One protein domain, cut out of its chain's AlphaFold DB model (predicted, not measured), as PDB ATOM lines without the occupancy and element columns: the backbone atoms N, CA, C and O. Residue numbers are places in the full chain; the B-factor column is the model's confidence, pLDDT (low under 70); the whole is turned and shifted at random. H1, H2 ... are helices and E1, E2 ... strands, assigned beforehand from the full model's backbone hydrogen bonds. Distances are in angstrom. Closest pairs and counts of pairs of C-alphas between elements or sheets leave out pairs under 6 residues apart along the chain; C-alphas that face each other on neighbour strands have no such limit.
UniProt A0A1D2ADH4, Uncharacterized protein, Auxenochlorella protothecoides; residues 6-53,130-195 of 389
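AT A GLANCE: This is residues 6 to 53 and 130 to 195 of the 389 residues of an uncharacterized protein of Auxenochlorella protothecoides (UniProt A0A1D2ADH4). The printed part has little regular structure: a body mostly of loops with the antiparallel hairpins E1 E2 and E3 E4, while residues 6 to 13 of helix H1 stick out. The class is mixed, with under half of the 114 printed residues in named elements. The whole is compact, radius of gyration of the C-alphas 15.1 A, spanning 47 by 36 by 29 A.

HOW THE PARTS SIT: In H1, residues 6 to 18, every O i to N i+4 pair is within hydrogen-bond range. E1, residues 19 to 23, and E2, residues 27 to 30, form a hairpin, N 22 lying 2.9 A from O 27. E3, residues 159 to 163, and E4, residues 170 to 174, form another, N 171 lying 2.8 A from O 162. The closest C-alphas of E1 and E3, Val 22 and Asp 163, are 7.4 A apart.

IN THESE COORDINATES: H1, 18.2 A long, begins at C-alpha 6, (186.092, 154.671, 229.135); E4 ends at C-alpha 174, (169.782, 151.307, 194.966).

THE WHOLE: Residues 54 to 129 are cut out, with 19.3 A between C-alphas 53 and 130. The model's pLDDT is under 70 at residues 45 to 53, 130 to 140 and 165 to 167.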
ATOM      1  N   PRO A   6     187.223 154.020 229.802       96.12
ATOM      2  CA  PRO A   6     186.092 154.671 229.135       96.12
ATOM      3  C   PRO A   6     186.390 155.156 227.709       96.12
ATOM      4  O   PRO A   6     185.530 155.069 226.839       96.12
ATOM      5  N   ALA A   7     187.602 155.659 227.449       94.88
ATOM      6  CA  ALA A   7     187.992 156.080 226.102       94.88
ATOM      7  C   ALA A   7     188.132 154.881 225.150       94.88
ATOM      8  O   ALA A   7     187.739 154.976 223.991       94.88
ATOM      9  N   PHE A   8     188.647 153.753 225.652       95.06
ATOM     10  CA  PHE A   8     188.682 152.494 224.915       95.06
ATOM     11  C   PHE A   8     187.270 151.989 224.609       95.06
ATOM     12  O   PHE A   8     186.978 151.718 223.453       95.06
ATOM     13  N   GLN A   9     186.379 151.942 225.604       94.31
ATOM     14  CA  GLN A   9     184.986 151.532 225.406       94.31
ATOM     15  C   GLN A   9     184.281 152.403 224.363       94.31
ATOM     16  O   GLN A   9     183.647 151.871 223.463       94.31
ATOM     17  N   ALA A  10     184.438 153.728 224.431       93.38
ATOM     18  CA  ALA A  10     183.839 154.634 223.456       93.38
ATOM     19  C   ALA A  10     184.345 154.373 222.026       93.38
ATOM     20  O   ALA A  10     183.550 154.342 221.090       93.38
ATOM     21  N   ALA A  11     185.655 154.163 221.854       93.44
ATOM     22  CA  ALA A  11     186.227 153.833 220.552       93.44
ATOM     23  C   ALA A  11     185.768 152.450 220.059       93.44
ATOM     24  O   ALA A  11     185.339 152.330 218.917       93.44
ATOM     25  N   ALA A  12     185.790 151.435 220.926       93.06
ATOM     26  CA  ALA A  12     185.357 150.078 220.608       93.06
ATOM     27  C   ALA A  12     183.875 150.033 220.213       93.06
ATOM     28  O   ALA A  12     183.538 149.425 219.205       93.06
ATOM     29  N   SER A  13     182.998 150.741 220.934       91.50
ATOM     30  CA  SER A  13     181.576 150.838 220.587       91.50
ATOM     31  C   SER A  13     181.345 151.529 219.242       91.50
ATOM     32  O   SER A  13     180.455 151.122 218.501       91.50
ATOM     33  N   LEU A  14     182.131 152.556 218.895       92.62
ATOM     34  CA  LEU A  14     182.032 153.201 217.580       92.62
ATOM     35  C   LEU A  14     182.470 152.262 216.456       92.62
ATOM     36  O   LEU A  14     181.766 152.152 215.458       92.62
ATOM     37  N   VAL A  15     183.596 151.570 216.630       92.88
ATOM     38  CA  VAL A  15     184.096 150.615 215.633       92.88
ATOM     39  C   VAL A  15     183.109 149.458 215.469       92.88
ATOM     40  O   VAL A  15     182.685 149.196 214.352       92.88
ATOM     41  N   ALA A  16     182.650 148.844 216.562       90.31
ATOM     42  CA  ALA A  16     181.717 147.715 216.514       90.31
ATOM     43  C   ALA A  16     180.360 148.056 215.869       90.31
ATOM     44  O   ALA A  16     179.762 147.197 215.229       90.31
ATOM     45  N   SER A  17     179.881 149.297 216.019       91.19
ATOM     46  CA  SER A  17     178.564 149.717 215.514       91.19
ATOM     47  C   SER A  17     178.582 150.373 214.133       91.19
ATOM     48  O   SER A  17     177.513 150.572 213.554       91.19
ATOM     49  N   ARG A  18     179.752 150.771 213.610       92.56
ATOM     50  CA  ARG A  18     179.846 151.557 212.360       92.56
ATOM     51  C   ARG A  18     180.889 151.081 211.365       92.56
ATOM     52  O   ARG A  18     180.821 151.494 210.208       92.56
ATOM     53  N   ALA A  19     181.854 150.271 211.788       91.19
ATOM     54  CA  ALA A  19     182.755 149.642 210.842       91.19
ATOM     55  C   ALA A  19     182.029 148.507 210.116       91.19
ATOM     56  O   ALA A  19     181.198 147.807 210.696       91.19
ATOM     57  N   PHE A  20     182.350 148.337 208.843       87.31
ATOM     58  CA  PHE A  20     181.940 147.180 208.062       87.31
ATOM     59  C   PHE A  20     183.113 146.717 207.206       87.31
ATOM     60  O   PHE A  20     184.006 147.506 206.875       87.31
ATOM     61  N   LYS A  21     183.101 145.432 206.866       84.81
ATOM     62  CA  LYS A  21     184.092 144.815 205.994       84.81
ATOM     63  C   LYS A  21     183.975 145.422 204.598       84.81
ATOM     64  O   LYS A  21     182.921 145.327 203.973       84.81
ATOM     65  N   VAL A  22     185.043 146.069 204.139       83.19
ATOM     66  CA  VAL A  22     185.113 146.665 202.800       83.19
ATOM     67  C   VAL A  22     185.563 145.615 201.790       83.19
ATOM     68  O   VAL A  22     184.814 145.268 200.886       83.19
ATOM     69  N   ASP A  23     186.759 145.068 201.997       80.75
ATOM     70  CA  ASP A  23     187.358 144.008 201.187       80.75
ATOM     71  C   ASP A  23     188.476 143.305 201.991       80.75
ATOM     72  O   ASP A  23     188.714 143.606 203.170       80.75
ATOM     73  N   ASP A  24     189.167 142.336 201.387       80.94
ATOM     74  CA  ASP A  24     190.272 141.607 202.027       80.94
ATOM     75  C   ASP A  24     191.541 142.429 202.254       80.94
ATOM     76  O   ASP A  24     192.292 142.135 203.184       80.94
ATOM     77  N   ALA A  25     191.771 143.469 201.458       82.06
ATOM     78  CA  ALA A  25     192.935 144.335 201.585       82.06
ATOM     79  C   ALA A  25     192.754 145.400 202.683       82.06
ATOM     80  O   ALA A  25     193.687 145.677 203.437       82.06
ATOM     81  N   VAL A  26     191.567 145.996 202.778       84.19
ATOM     82  CA  VAL A  26     191.204 147.073 203.705       84.19
ATOM     83  C   VAL A  26     190.706 146.518 205.039       84.19
ATOM     84  O   VAL A  26     190.993 147.098 206.085       84.19
ATOM     85  N   GLY A  27     189.993 145.390 205.029       86.19
ATOM     86  CA  GLY A  27     189.371 144.843 206.233       86.19
ATOM     87  C   GLY A  27     188.149 145.645 206.678       86.19
ATOM     88  O   GLY A  27     187.382 146.143 205.851       86.19
ATOM     89  N   ASP A  28     187.955 145.742 207.991       88.50
ATOM     90  CA  ASP A  28     186.882 146.542 208.580       88.50
ATOM     91  C   ASP A  28     187.259 148.024 208.587       88.50
ATOM     92  O   ASP A  28     188.287 148.420 209.144       88.50
ATOM     93  N   ALA A  29     186.402 148.866 208.013       89.19
ATOM     94  CA  ALA A  29     186.622 150.306 207.975       89.19
ATOM     95  C   ALA A  29     185.370 151.091 208.362       89.19
ATOM     96  O   ALA A  29     184.239 150.707 208.066       89.19
ATOM     97  N   MET A  30     185.583 152.247 208.993       91.12
ATOM     98  CA  MET A  30     184.536 153.252 209.161       91.12
ATOM     99  C   MET A  30     184.514 154.142 207.925       91.12
ATOM    100  O   MET A  30     185.458 154.901 207.686       91.12
ATOM    101  N   VAL A  31     183.428 154.072 207.161       88.69
ATOM    102  CA  VAL A  31     183.267 154.852 205.933       88.69
ATOM    103  C   VAL A  31     182.225 155.946 206.169       88.69
ATOM    104  O   VAL A  31     181.040 155.635 206.315       88.69
ATOM    105  N   PRO A  32     182.634 157.229 206.213       87.25
ATOM    106  CA  PRO A  32     181.698 158.335 206.365       87.25
ATOM    107  C   PRO A  32     180.607 158.289 205.295       87.25
ATOM    108  O   PRO A  32     180.883 157.931 204.152       87.25
ATOM    109  N   LEU A  33     179.391 158.700 205.659       88.44
ATOM    110  CA  LEU A  33     178.173 158.658 204.834       88.44
ATOM    111  C   LEU A  33     177.587 157.253 204.665       88.44
ATOM    112  O   LEU A  33     176.374 157.118 204.758       88.44
ATOM    113  N   ALA A  34     178.398 156.215 204.464       87.75
ATOM    114  CA  ALA A  34     177.898 154.839 204.425       87.75
ATOM    115  C   ALA A  34     177.329 154.395 205.786       87.75
ATOM    116  O   ALA A  34     176.338 153.672 205.848       87.75
ATOM    117  N   ASP A  35     177.902 154.901 206.877       89.00
ATOM    118  CA  ASP A  35     177.492 154.611 208.250       89.00
ATOM    119  C   ASP A  35     176.199 155.327 208.704       89.00
ATOM    120  O   ASP A  35     175.732 155.110 209.825       89.00
ATOM    121  N   VAL A  36     175.615 156.205 207.875       92.38
ATOM    122  CA  VAL A  36     174.379 156.938 208.222       92.38
ATOM    123  C   VAL A  36     173.115 156.100 208.025       92.38
ATOM    124  O   VAL A  36     172.080 156.407 208.613       92.38
ATOM    125  N   PHE A  37     173.180 155.073 207.176       94.25
ATOM    126  CA  PHE A  37     172.016 154.280 206.802       94.25
ATOM    127  C   PHE A  37     171.688 153.265 207.897       94.25
ATOM    128  O   PHE A  37     172.530 152.458 208.301       94.25
ATOM    129  N   ASN A  38     170.444 153.300 208.370       94.19
ATOM    130  CA  ASN A  38     169.968 152.390 209.402       94.19
ATOM    131  C   ASN A  38     169.713 150.989 208.847       94.19
ATOM    132  O   ASN A  38     169.488 150.802 207.651       94.19
ATOM    133  N   HIS A  39     169.731 150.008 209.739       93.38
ATOM    134  CA  HIS A  39     169.459 148.618 209.412       93.38
ATOM    135  C   HIS A  39     167.976 148.361 209.138       93.38
ATOM    136  O   HIS A  39     167.109 148.813 209.887       93.38
ATOM    137  N   LYS A  40     167.700 147.498 208.161       92.81
ATOM    138  CA  LYS A  40     166.504 146.655 208.158       92.81
ATOM    139  C   LYS A  40     166.877 145.199 207.894       92.81
ATOM    140  O   LYS A  40     167.828 144.921 207.160       92.81
ATOM    141  N   ALA A  41     166.048 144.284 208.390       90.50
ATOM    142  CA  ALA A  41     166.125 142.888 207.987       90.50
ATOM    143  C   ALA A  41     165.882 142.778 206.474       90.50
ATOM    144  O   ALA A  41     164.853 143.223 205.964       90.50
ATOM    145  N   SER A  42     166.849 142.204 205.767       89.00
ATOM    146  CA  SER A  42     166.778 141.915 204.334       89.00
ATOM    147  C   SER A  42     167.367 140.533 204.083       89.00
ATOM    148  O   SER A  42     168.192 140.085 204.876       89.00
ATOM    149  N   VAL A  43     166.958 139.883 202.998       83.94
ATOM    150  CA  VAL A  43     167.616 138.668 202.501       83.94
ATOM    151  C   VAL A  43     168.607 139.076 201.427       83.94
ATOM    152  O   VAL A  43     168.248 139.770 200.467       83.94
ATOM    153  N   VAL A  44     169.855 138.657 201.587       75.25
ATOM    154  CA  VAL A  44     170.936 139.010 200.668       75.25
ATOM    155  C   VAL A  44     171.060 137.916 199.607       75.25
ATOM    156  O   VAL A  44     171.923 137.050 199.656       75.25
ATOM    157  N   ALA A  45     170.164 137.949 198.618       64.56
ATOM    158  CA  ALA A  45     170.226 137.058 197.460       64.56
ATOM    159  C   ALA A  45     171.166 137.644 196.393       64.56
ATOM    160  O   ALA A  45     170.726 138.335 195.470       64.56
ATOM    161  N   LEU A  46     172.472 137.411 196.541       55.53
ATOM    162  CA  LEU A  46     173.441 137.705 195.484       55.53
ATOM    163  C   LEU A  46     173.530 136.520 194.502       55.53
ATOM    164  O   LEU A  46     173.357 135.369 194.888       55.53
ATOM    165  N   SER A  47     173.746 136.793 193.213       47.56
ATOM    166  CA  SER A  47     174.040 135.765 192.212       47.56
ATOM    167  C   SER A  47     175.416 135.167 192.486       47.56
ATOM    168  O   SER A  47     176.262 135.829 193.077       47.56
ATOM    169  N   ASP A  48     175.676 133.968 191.959       42.53
ATOM    170  CA  ASP A  48     176.937 133.212 192.097       42.53
ATOM    171  C   ASP A  48     178.223 133.991 191.723       42.53
ATOM    172  O   ASP A  48     179.331 133.495 191.909       42.53
ATOM    173  N   GLN A  49     178.093 135.187 191.142       36.22
ATOM    174  CA  GLN A  49     179.189 136.066 190.725       36.22
ATOM    175  C   GLN A  49     179.521 137.160 191.751       36.22
ATOM    176  O   GLN A  49     180.499 137.878 191.563       36.22
ATOM    177  N   TYR A  50     178.723 137.309 192.809       37.62
ATOM    178  CA  TYR A  50     178.922 138.294 193.865       37.62
ATOM    179  C   TYR A  50     179.216 137.576 195.185       37.62
ATOM    180  O   TYR A  50     178.357 136.886 195.732       37.62
ATOM    181  N   ALA A  51     180.425 137.759 195.713       36.34
ATOM    182  CA  ALA A  51     180.771 137.292 197.047       36.34
ATOM    183  C   ALA A  51     180.223 138.284 198.087       36.34
ATOM    184  O   ALA A  51     180.643 139.441 198.125       36.34
ATOM    185  N   VAL A  52     179.286 137.844 198.932       41.19
ATOM    186  CA  VAL A  52     179.060 138.505 200.224       41.19
ATOM    187  C   VAL A  52     180.209 138.066 201.117       41.19
ATOM    188  O   VAL A  52     180.379 136.870 201.345       41.19
ATOM    189  N   TYR A  53     180.982 139.008 201.645       38.62
ATOM    190  CA  TYR A  53     181.798 138.700 202.811       38.62
ATOM    191  C   TYR A  53     180.845 138.551 203.992       38.62
ATOM    192  O   TYR A  53     180.374 139.542 204.553       38.62
ATOM    193  N   GLN A 130     176.810 145.189 184.063       40.31
ATOM    194  CA  GLN A 130     177.957 144.822 184.897       40.31
ATOM    195  C   GLN A 130     177.917 145.444 186.305       40.31
ATOM    196  O   GLN A 130     178.637 144.986 187.180       40.31
ATOM    197  N   LEU A 131     177.076 146.460 186.538       43.28
ATOM    198  CA  LEU A 131     176.980 147.194 187.813       43.28
ATOM    199  C   LEU A 131     175.632 146.992 188.525       43.28
ATOM    200  O   LEU A 131     175.311 147.709 189.471       43.28
ATOM    201  N   MET A 132     174.809 146.059 188.043       44.28
ATOM    202  CA  MET A 132     173.508 145.758 188.639       44.28
ATOM    203  C   MET A 132     173.695 144.758 189.785       44.28
ATOM    204  O   MET A 132     174.171 143.650 189.525       44.28
ATOM    205  N   PRO A 133     173.310 145.096 191.029       45.91
ATOM    206  CA  PRO A 133     173.260 144.108 192.087       45.91
ATOM    207  C   PRO A 133     172.239 143.008 191.729       45.91
ATOM    208  O   PRO A 133     171.193 143.289 191.131       45.91
ATOM    209  N   PRO A 134     172.502 141.747 192.095       44.25
ATOM    210  CA  PRO A 134     171.712 140.586 191.681       44.25
ATOM    211  C   PRO A 134     170.259 140.563 192.164       44.25
ATOM    212  O   PRO A 134     169.459 139.807 191.615       44.25
ATOM    213  N   SER A 135     169.882 141.422 193.118       45.69
ATOM    214  CA  SER A 135     168.484 141.613 193.529       45.69
ATOM    215  C   SER A 135     167.571 142.044 192.372       45.69
ATOM    216  O   SER A 135     166.357 141.906 192.475       45.69
ATOM    217  N   PHE A 136     168.141 142.528 191.260       47.00
ATOM    218  CA  PHE A 136     167.426 142.828 190.015       47.00
ATOM    219  C   PHE A 136     167.254 141.626 189.065       47.00
ATOM    220  O   PHE A 136     166.471 141.721 188.122       47.00
ATOM    221  N   LEU A 137     167.999 140.530 189.260       45.94
ATOM    222  CA  LEU A 137     168.060 139.389 188.331       45.94
ATOM    223  C   LEU A 137     167.203 138.189 188.762       45.94
ATOM    224  O   LEU A 137     166.986 137.288 187.952       45.94
ATOM    225  N   ALA A 138     166.708 138.162 189.999       50.12
ATOM    226  CA  ALA A 138     165.792 137.127 190.463       50.12
ATOM    227  C   ALA A 138     164.336 137.586 190.271       50.12
ATOM    228  O   ALA A 138     163.871 138.499 190.946       50.12
ATOM    229  N   ASP A 139     163.585 136.912 189.396       53.00
ATOM    230  CA  ASP A 139     162.143 137.146 189.176       53.00
ATOM    231  C   ASP A 139     161.263 136.843 190.418       53.00
ATOM    232  O   ASP A 139     160.037 136.971 190.370       53.00
ATOM    233  N   ALA A 140     161.861 136.423 191.537       60.78
ATOM    234  CA  ALA A 140     161.177 136.086 192.779       60.78
ATOM    235  C   ALA A 140     161.574 137.064 193.890       60.78
ATOM    236  O   ALA A 140     162.757 137.212 194.194       60.78
ATOM    237  N   GLU A 141     160.588 137.707 194.533       71.56
ATOM    238  CA  GLU A 141     160.896 138.537 195.701       71.56
ATOM    239  C   GLU A 141     161.485 137.662 196.817       71.56
ATOM    240  O   GLU A 141     160.973 136.550 197.028       71.56
ATOM    241  N   PRO A 142     162.503 138.163 197.537       77.12
ATOM    242  CA  PRO A 142     163.162 137.421 198.597       77.12
ATOM    243  C   PRO A 142     162.181 136.971 199.673       77.12
ATOM    244  O   PRO A 142     161.297 137.718 200.101       77.12
ATOM    245  N   GLU A 143     162.378 135.736 200.120       80.12
ATOM    246  CA  GLU A 143     161.559 135.093 201.133       80.12
ATOM    247  C   GLU A 143     162.461 134.371 202.129       80.12
ATOM    248  O   GLU A 143     163.368 133.639 201.737       80.12
ATOM    249  N   LEU A 144     162.192 134.562 203.416       77.06
ATOM    250  CA  LEU A 144     162.853 133.846 204.497       77.06
ATOM    251  C   LEU A 144     161.783 133.237 205.389       77.06
ATOM    252  O   LEU A 144     160.926 133.945 205.912       77.06
ATOM    253  N   HIS A 145     161.812 131.915 205.554       72.62
ATOM    254  CA  HIS A 145     160.874 131.201 206.424       72.62
ATOM    255  C   HIS A 145     159.379 131.419 206.090       72.62
ATOM    256  O   HIS A 145     158.536 131.329 206.981       72.62
ATOM    257  N   GLY A 146     159.029 131.689 204.825       73.31
ATOM    258  CA  GLY A 146     157.655 132.030 204.421       73.31
ATOM    259  C   GLY A 146     157.333 133.527 204.467       73.31
ATOM    260  O   GLY A 146     156.255 133.942 204.041       73.31
ATOM    261  N   LEU A 147     158.247 134.354 204.982       75.62
ATOM    262  CA  LEU A 147     158.070 135.796 205.105       75.62
ATOM    263  C   LEU A 147     158.708 136.529 203.931       75.62
ATOM    264  O   LEU A 147     159.869 136.304 203.612       75.62
ATOM    265  N   ARG A 148     157.967 137.474 203.347       84.31
ATOM    266  CA  ARG A 148     158.464 138.446 202.346       84.31
ATOM    267  C   ARG A 148     158.689 139.838 202.938       84.31
ATOM    268  O   ARG A 148     159.257 140.729 202.304       84.31
ATOM    269  N   SER A 149     158.230 140.037 204.171       87.06
ATOM    270  CA  SER A 149     158.347 141.283 204.917       87.06
ATOM    271  C   SER A 149     158.462 141.008 206.411       87.06
ATOM    272  O   SER A 149     157.813 140.089 206.908       87.06
ATOM    273  N   ALA A 150     159.202 141.853 207.121       84.75
ATOM    274  CA  ALA A 150     159.269 141.887 208.577       84.75
ATOM    275  C   ALA A 150     159.244 143.344 209.051       84.75
ATOM    276  O   ALA A 150     159.737 144.234 208.359       84.75
ATOM    277  N   ASN A 151     158.651 143.616 210.218       85.94
ATOM    278  CA  ASN A 151     158.562 144.975 210.776       85.94
ATOM    279  C   ASN A 151     157.921 146.015 209.838       85.94
ATOM    280  O   ASN A 151     158.283 147.189 209.845       85.94
ATOM    281  N   GLY A 152     156.971 145.589 208.998       86.31
ATOM    282  CA  GLY A 152     156.325 146.466 208.015       86.31
ATOM    283  C   GLY A 152     157.226 146.886 206.845       86.31
ATOM    284  O   GLY A 152     156.857 147.790 206.090       86.31
ATOM    285  N   LEU A 153     158.387 146.246 206.681       88.00
ATOM    286  CA  LEU A 153     159.335 146.473 205.593       88.00
ATOM    287  C   LEU A 153     159.515 145.197 204.771       88.00
ATOM    288  O   LEU A 153     159.518 144.093 205.309       88.00
ATOM    289  N   SER A 154     159.667 145.345 203.454       89.31
ATOM    290  CA  SER A 154     160.027 144.227 202.576       89.31
ATOM    291  C   SER A 154     161.434 143.726 202.904       89.31
ATOM    292  O   SER A 154     162.324 144.546 203.155       89.31
ATOM    293  N   LEU A 155     161.631 142.406 202.823       88.94
ATOM    294  CA  LEU A 155     162.945 141.766 202.940       88.94
ATOM    295  C   LEU A 155     163.836 141.985 201.707       88.94
ATOM    296  O   LEU A 155     164.974 141.522 201.686       88.94
ATOM    297  N   ALA A 156     163.347 142.683 200.679       88.00
ATOM    298  CA  ALA A 156     164.166 143.078 199.543       88.00
ATOM    299  C   ALA A 156     165.239 144.085 199.959       88.00
ATOM    300  O   ALA A 156     164.954 145.068 200.648       88.00
ATOM    301  N   LEU A 157     166.464 143.851 199.496       88.56
ATOM    302  CA  LEU A 157     167.581 144.761 199.690       88.56
ATOM    303  C   LEU A 157     167.273 146.131 199.058       88.56
ATOM    304  O   LEU A 157     166.951 146.203 197.875       88.56
ATOM    305  N   GLU A 158     167.376 147.211 199.839       90.88
ATOM    306  CA  GLU A 158     167.092 148.580 199.371       90.88
ATOM    307  C   GLU A 158     168.299 149.236 198.710       90.88
ATOM    308  O   GLU A 158     168.169 149.851 197.650       90.88
ATOM    309  N   ILE A 159     169.476 149.075 199.312       90.94
ATOM    310  CA  ILE A 159     170.751 149.556 198.785       90.94
ATOM    311  C   ILE A 159     171.820 148.476 198.906       90.94
ATOM    312  O   ILE A 159     171.751 147.621 199.785       90.94
ATOM    313  N   CYS A 160     172.834 148.555 198.059       87.38
ATOM    314  CA  CYS A 160     174.085 147.831 198.218       87.38
ATOM    315  C   CYS A 160     175.251 148.819 198.225       87.38
ATOM    316  O   CYS A 160     175.222 149.840 197.529       87.38
ATOM    317  N   ILE A 161     176.279 148.498 199.002       87.06
ATOM    318  CA  ILE A 161     177.545 149.224 199.011       87.06
ATOM    319  C   ILE A 161     178.545 148.341 198.281       87.06
ATOM    320  O   ILE A 161     178.756 147.201 198.684       87.06
ATOM    321  N   VAL A 162     179.096 148.842 197.182       84.25
ATOM    322  CA  VAL A 162     180.043 148.108 196.337       84.25
ATOM    323  C   VAL A 162     181.349 148.875 196.234       84.25
ATOM    324  O   VAL A 162     181.347 150.111 196.259       84.25
ATOM    325  N   ASP A 163     182.447 148.138 196.117       81.00
ATOM    326  CA  ASP A 163     183.745 148.729 195.828       81.00
ATOM    327  C   ASP A 163     183.813 149.226 194.376       81.00
ATOM    328  O   ASP A 163     183.152 148.703 193.472       81.00
ATOM    329  N   ASP A 164     184.580 150.285 194.167       79.06
ATOM    330  CA  ASP A 164     184.917 150.803 192.853       79.06
ATOM    331  C   ASP A 164     186.318 150.317 192.493       79.06
ATOM    332  O   ASP A 164     187.285 151.005 192.793       79.06
ATOM    333  N   GLU A 165     186.435 149.159 191.832       67.56
ATOM    334  CA  GLU A 165     187.736 148.548 191.487       67.56
ATOM    335  C   GLU A 165     188.677 149.491 190.701       67.56
ATOM    336  O   GLU A 165     189.897 149.320 190.699       67.56
ATOM    337  N   GLU A 166     188.123 150.496 190.015       67.31
ATOM    338  CA  GLU A 166     188.874 151.499 189.249       67.31
ATOM    339  C   GLU A 166     189.219 152.758 190.074       67.31
ATOM    340  O   GLU A 166     190.015 153.596 189.637       67.31
ATOM    341  N   GLY A 167     188.628 152.910 191.262       66.00
ATOM    342  CA  GLY A 167     188.755 154.052 192.161       66.00
ATOM    343  C   GLY A 167     189.194 153.666 193.578       66.00
ATOM    344  O   GLY A 167     189.504 152.528 193.885       66.00
ATOM    345  N   ALA A 168     189.261 154.657 194.469       76.94
ATOM    346  CA  ALA A 168     189.471 154.447 195.907       76.94
ATOM    347  C   ALA A 168     188.226 154.921 196.670       76.94
ATOM    348  O   ALA A 168     188.301 155.798 197.535       76.94
ATOM    349  N   ALA A 169     187.053 154.452 196.239       83.69
ATOM    350  CA  ALA A 169     185.764 154.930 196.720       83.69
ATOM    351  C   ALA A 169     184.739 153.798 196.774       83.69
ATOM    352  O   ALA A 169     184.718 152.936 195.909       83.69
ATOM    353  N   LEU A 170     183.820 153.874 197.736       86.00
ATOM    354  CA  LEU A 170     182.647 153.006 197.766       86.00
ATOM    355  C   LEU A 170     181.471 153.666 197.057       86.00
ATOM    356  O   LEU A 170     181.219 154.867 197.209       86.00
ATOM    357  N   ARG A 171     180.717 152.865 196.306       87.50
ATOM    358  CA  ARG A 171     179.492 153.284 195.626       87.50
ATOM    359  C   ARG A 171     178.285 152.725 196.363       87.50
ATOM    360  O   ARG A 171     178.193 151.528 196.608       87.50
ATOM    361  N   ILE A 172     177.334 153.601 196.673       90.00
ATOM    362  CA  ILE A 172     176.043 153.222 197.254       90.00
ATOM    363  C   ILE A 172     175.018 153.216 196.124       90.00
ATOM    364  O   ILE A 172     174.728 154.262 195.539       90.00
ATOM    365  N   LEU A 173     174.499 152.037 195.795       88.50
ATOM    366  CA  LEU A 173     173.562 151.829 194.695       88.50
ATOM    367  C   LEU A 173     172.214 151.376 195.248       88.50
ATOM    368  O   LEU A 173     172.159 150.612 196.205       88.50
ATOM    369  N   THR A 174     171.118 151.818 194.638       88.81
ATOM    370  CA  THR A 174     169.782 151.307 194.966       88.81
ATOM    371  C   THR A 174     169.606 149.903 194.398       88.81
ATOM    372  O   THR A 174     169.746 149.708 193.191       88.81
ATOM    373  N   ALA A 175     169.257 148.955 195.260       84.38
ATOM    374  CA  ALA A 175     169.021 147.553 194.934       84.38
ATOM    375  C   ALA A 175     167.529 147.240 194.690       84.38
ATOM    376  O   ALA A 175     167.217 146.283 193.979       84.38
ATOM    377  N   SER A 176     166.614 148.072 195.203       83.44
ATOM    378  CA  SER A 176     165.169 148.004 194.944       83.44
ATOM    379  C   SER A 176     164.552 149.404 194.795       83.44
ATOM    380  O   SER A 176     165.161 150.391 195.211       83.44
ATOM    381  N   PRO A 177     163.330 149.539 194.239       83.81
ATOM    382  CA  PRO A 177     162.607 150.808 194.251       83.81
ATOM    383  C   PRO A 177     162.372 151.313 195.682       83.81
ATOM    384  O   PRO A 177     161.926 150.555 196.542       83.81
ATOM    385  N   ILE A 178     162.619 152.604 195.915       88.19
ATOM    386  CA  ILE A 178     162.400 153.268 197.208       88.19
ATOM    387  C   ILE A 178     161.446 154.443 196.997       88.19
ATOM    388  O   ILE A 178     161.641 155.265 196.102       88.19
ATOM    389  N   GLY A 179     160.382 154.503 197.798       88.69
ATOM    390  CA  GLY A 179     159.380 155.566 197.709       88.69
ATOM    391  C   GLY A 179     159.905 156.922 198.191       88.69
ATOM    392  O   GLY A 179     160.706 156.994 199.119       88.69
ATOM    393  N   GLU A 180     159.413 158.012 197.599       94.69
ATOM    394  CA  GLU A 180     159.754 159.373 198.029       94.69
ATOM    395  C   GLU A 180     159.384 159.612 199.505       94.69
ATOM    396  O   GLU A 180     158.330 159.182 199.979       94.69
ATOM    397  N   GLY A 181     160.262 160.303 200.239       94.81
ATOM    398  CA  GLY A 181     160.057 160.635 201.653       94.81
ATOM    399  C   GLY A 181     160.195 159.450 202.615       94.81
ATOM    400  O   GLY A 181     159.983 159.624 203.815       94.81
ATOM    401  N   ARG A 182     160.545 158.258 202.114       93.56
ATOM    402  CA  ARG A 182     160.883 157.097 202.938       93.56
ATOM    403  C   ARG A 182     162.341 157.154 203.367       93.56
ATOM    404  O   ARG A 182     163.203 157.641 202.639       93.56
ATOM    405  N   GLU A 183     162.597 156.614 204.548       95.19
ATOM    406  CA  GLU A 183     163.948 156.274 204.967       95.19
ATOM    407  C   GLU A 183     164.529 155.188 204.054       95.19
ATOM    408  O   GLU A 183     163.811 154.272 203.644       95.19
ATOM    409  N   VAL A 184     165.813 155.336 203.731       94.69
ATOM    410  CA  VAL A 184     166.608 154.370 202.973       94.69
ATOM    411  C   VAL A 184     167.352 153.507 203.980       94.69
ATOM    412  O   VAL A 184     168.105 154.038 204.798       94.69
ATOM    413  N   HIS A 185     167.160 152.196 203.914       94.12
ATOM    414  CA  HIS A 185     167.773 151.261 204.848       94.12
ATOM    415  C   HIS A 185     168.913 150.495 204.191       94.12
ATOM    416  O   HIS A 185     168.786 149.998 203.072       94.12
ATOM    417  N   ASN A 186     170.003 150.342 204.935       92.00
ATOM    418  CA  ASN A 186     171.033 149.355 204.658       92.00
ATOM    419  C   ASN A 186     170.642 147.991 205.263       92.00
ATOM    420  O   ASN A 186     169.776 147.899 206.137       92.00
ATOM    421  N   THR A 187     171.330 146.930 204.849       89.62
ATOM    422  CA  THR A 187     171.435 145.697 205.632       89.62
ATOM    423  C   THR A 187     172.799 145.663 206.317       89.62
ATOM    424  O   THR A 187     173.809 146.019 205.721       89.62
ATOM    425  N   TYR A 188     172.838 145.250 207.581       89.62
ATOM    426  CA  TYR A 188     174.104 145.055 208.311       89.62
ATOM    427  C   TYR A 188     174.572 143.597 208.193       89.62
ATOM    428  O   TYR A 188     175.508 143.186 208.867       89.62
ATOM    429  N   GLY A 189     173.889 142.818 207.350       86.56
ATOM    430  CA  GLY A 189     173.950 141.366 207.304       86.56
ATOM    431  C   GLY A 189     172.653 140.734 207.806       86.56
ATOM    432  O   GLY A 189     171.735 141.410 208.286       86.56
ATOM    433  N   GLU A 190     172.593 139.415 207.691       88.12
ATOM    434  CA  GLU A 190     171.492 138.572 208.161       88.12
ATOM    435  C   GLU A 190     171.647 138.297 209.667       88.12
ATOM    436  O   GLU A 190     171.901 137.181 210.105       88.12
ATOM    437  N   LEU A 191     171.577 139.367 210.469       87.94
ATOM    438  CA  LEU A 191     171.932 139.353 211.892       87.94
ATOM    439  C   LEU A 191     170.729 139.101 212.814       87.94
ATOM    440  O   LEU A 191     169.684 139.754 212.705       87.94
ATOM    441  N   GLY A 192     170.918 138.218 213.798       86.38
ATOM    442  CA  GLY A 192     169.957 137.981 214.875       86.38
ATOM    443  C   GLY A 192     169.937 139.100 215.922       86.38
ATOM    444  O   GLY A 192     170.807 139.971 215.964       86.38
ATOM    445  N   ASN A 193     168.948 139.092 216.825       86.38
ATOM    446  CA  ASN A 193     168.812 140.161 217.824       86.38
ATOM    447  C   ASN A 193     169.953 140.188 218.847       86.38
ATOM    448  O   ASN A 193     170.218 141.243 219.421       86.38
ATOM    449  N   ARG A 194     170.633 139.056 219.069       86.06
ATOM    450  CA  ARG A 194     171.848 138.998 219.889       86.06
ATOM    451  C   ARG A 194     172.935 139.903 219.309       86.06
ATOM    452  O   ARG A 194     173.404 140.797 220.009       86.06
ATOM    453  N   ASP A 195     173.266 139.710 218.036       87.00
ATOM    454  CA  ASP A 195     174.323 140.462 217.358       87.00
ATOM    455  C   ASP A 195     173.938 141.929 217.172       87.00
ATOM    456  O   ASP A 195     174.765 142.818 217.372       87.00
TER     457      ASP A 195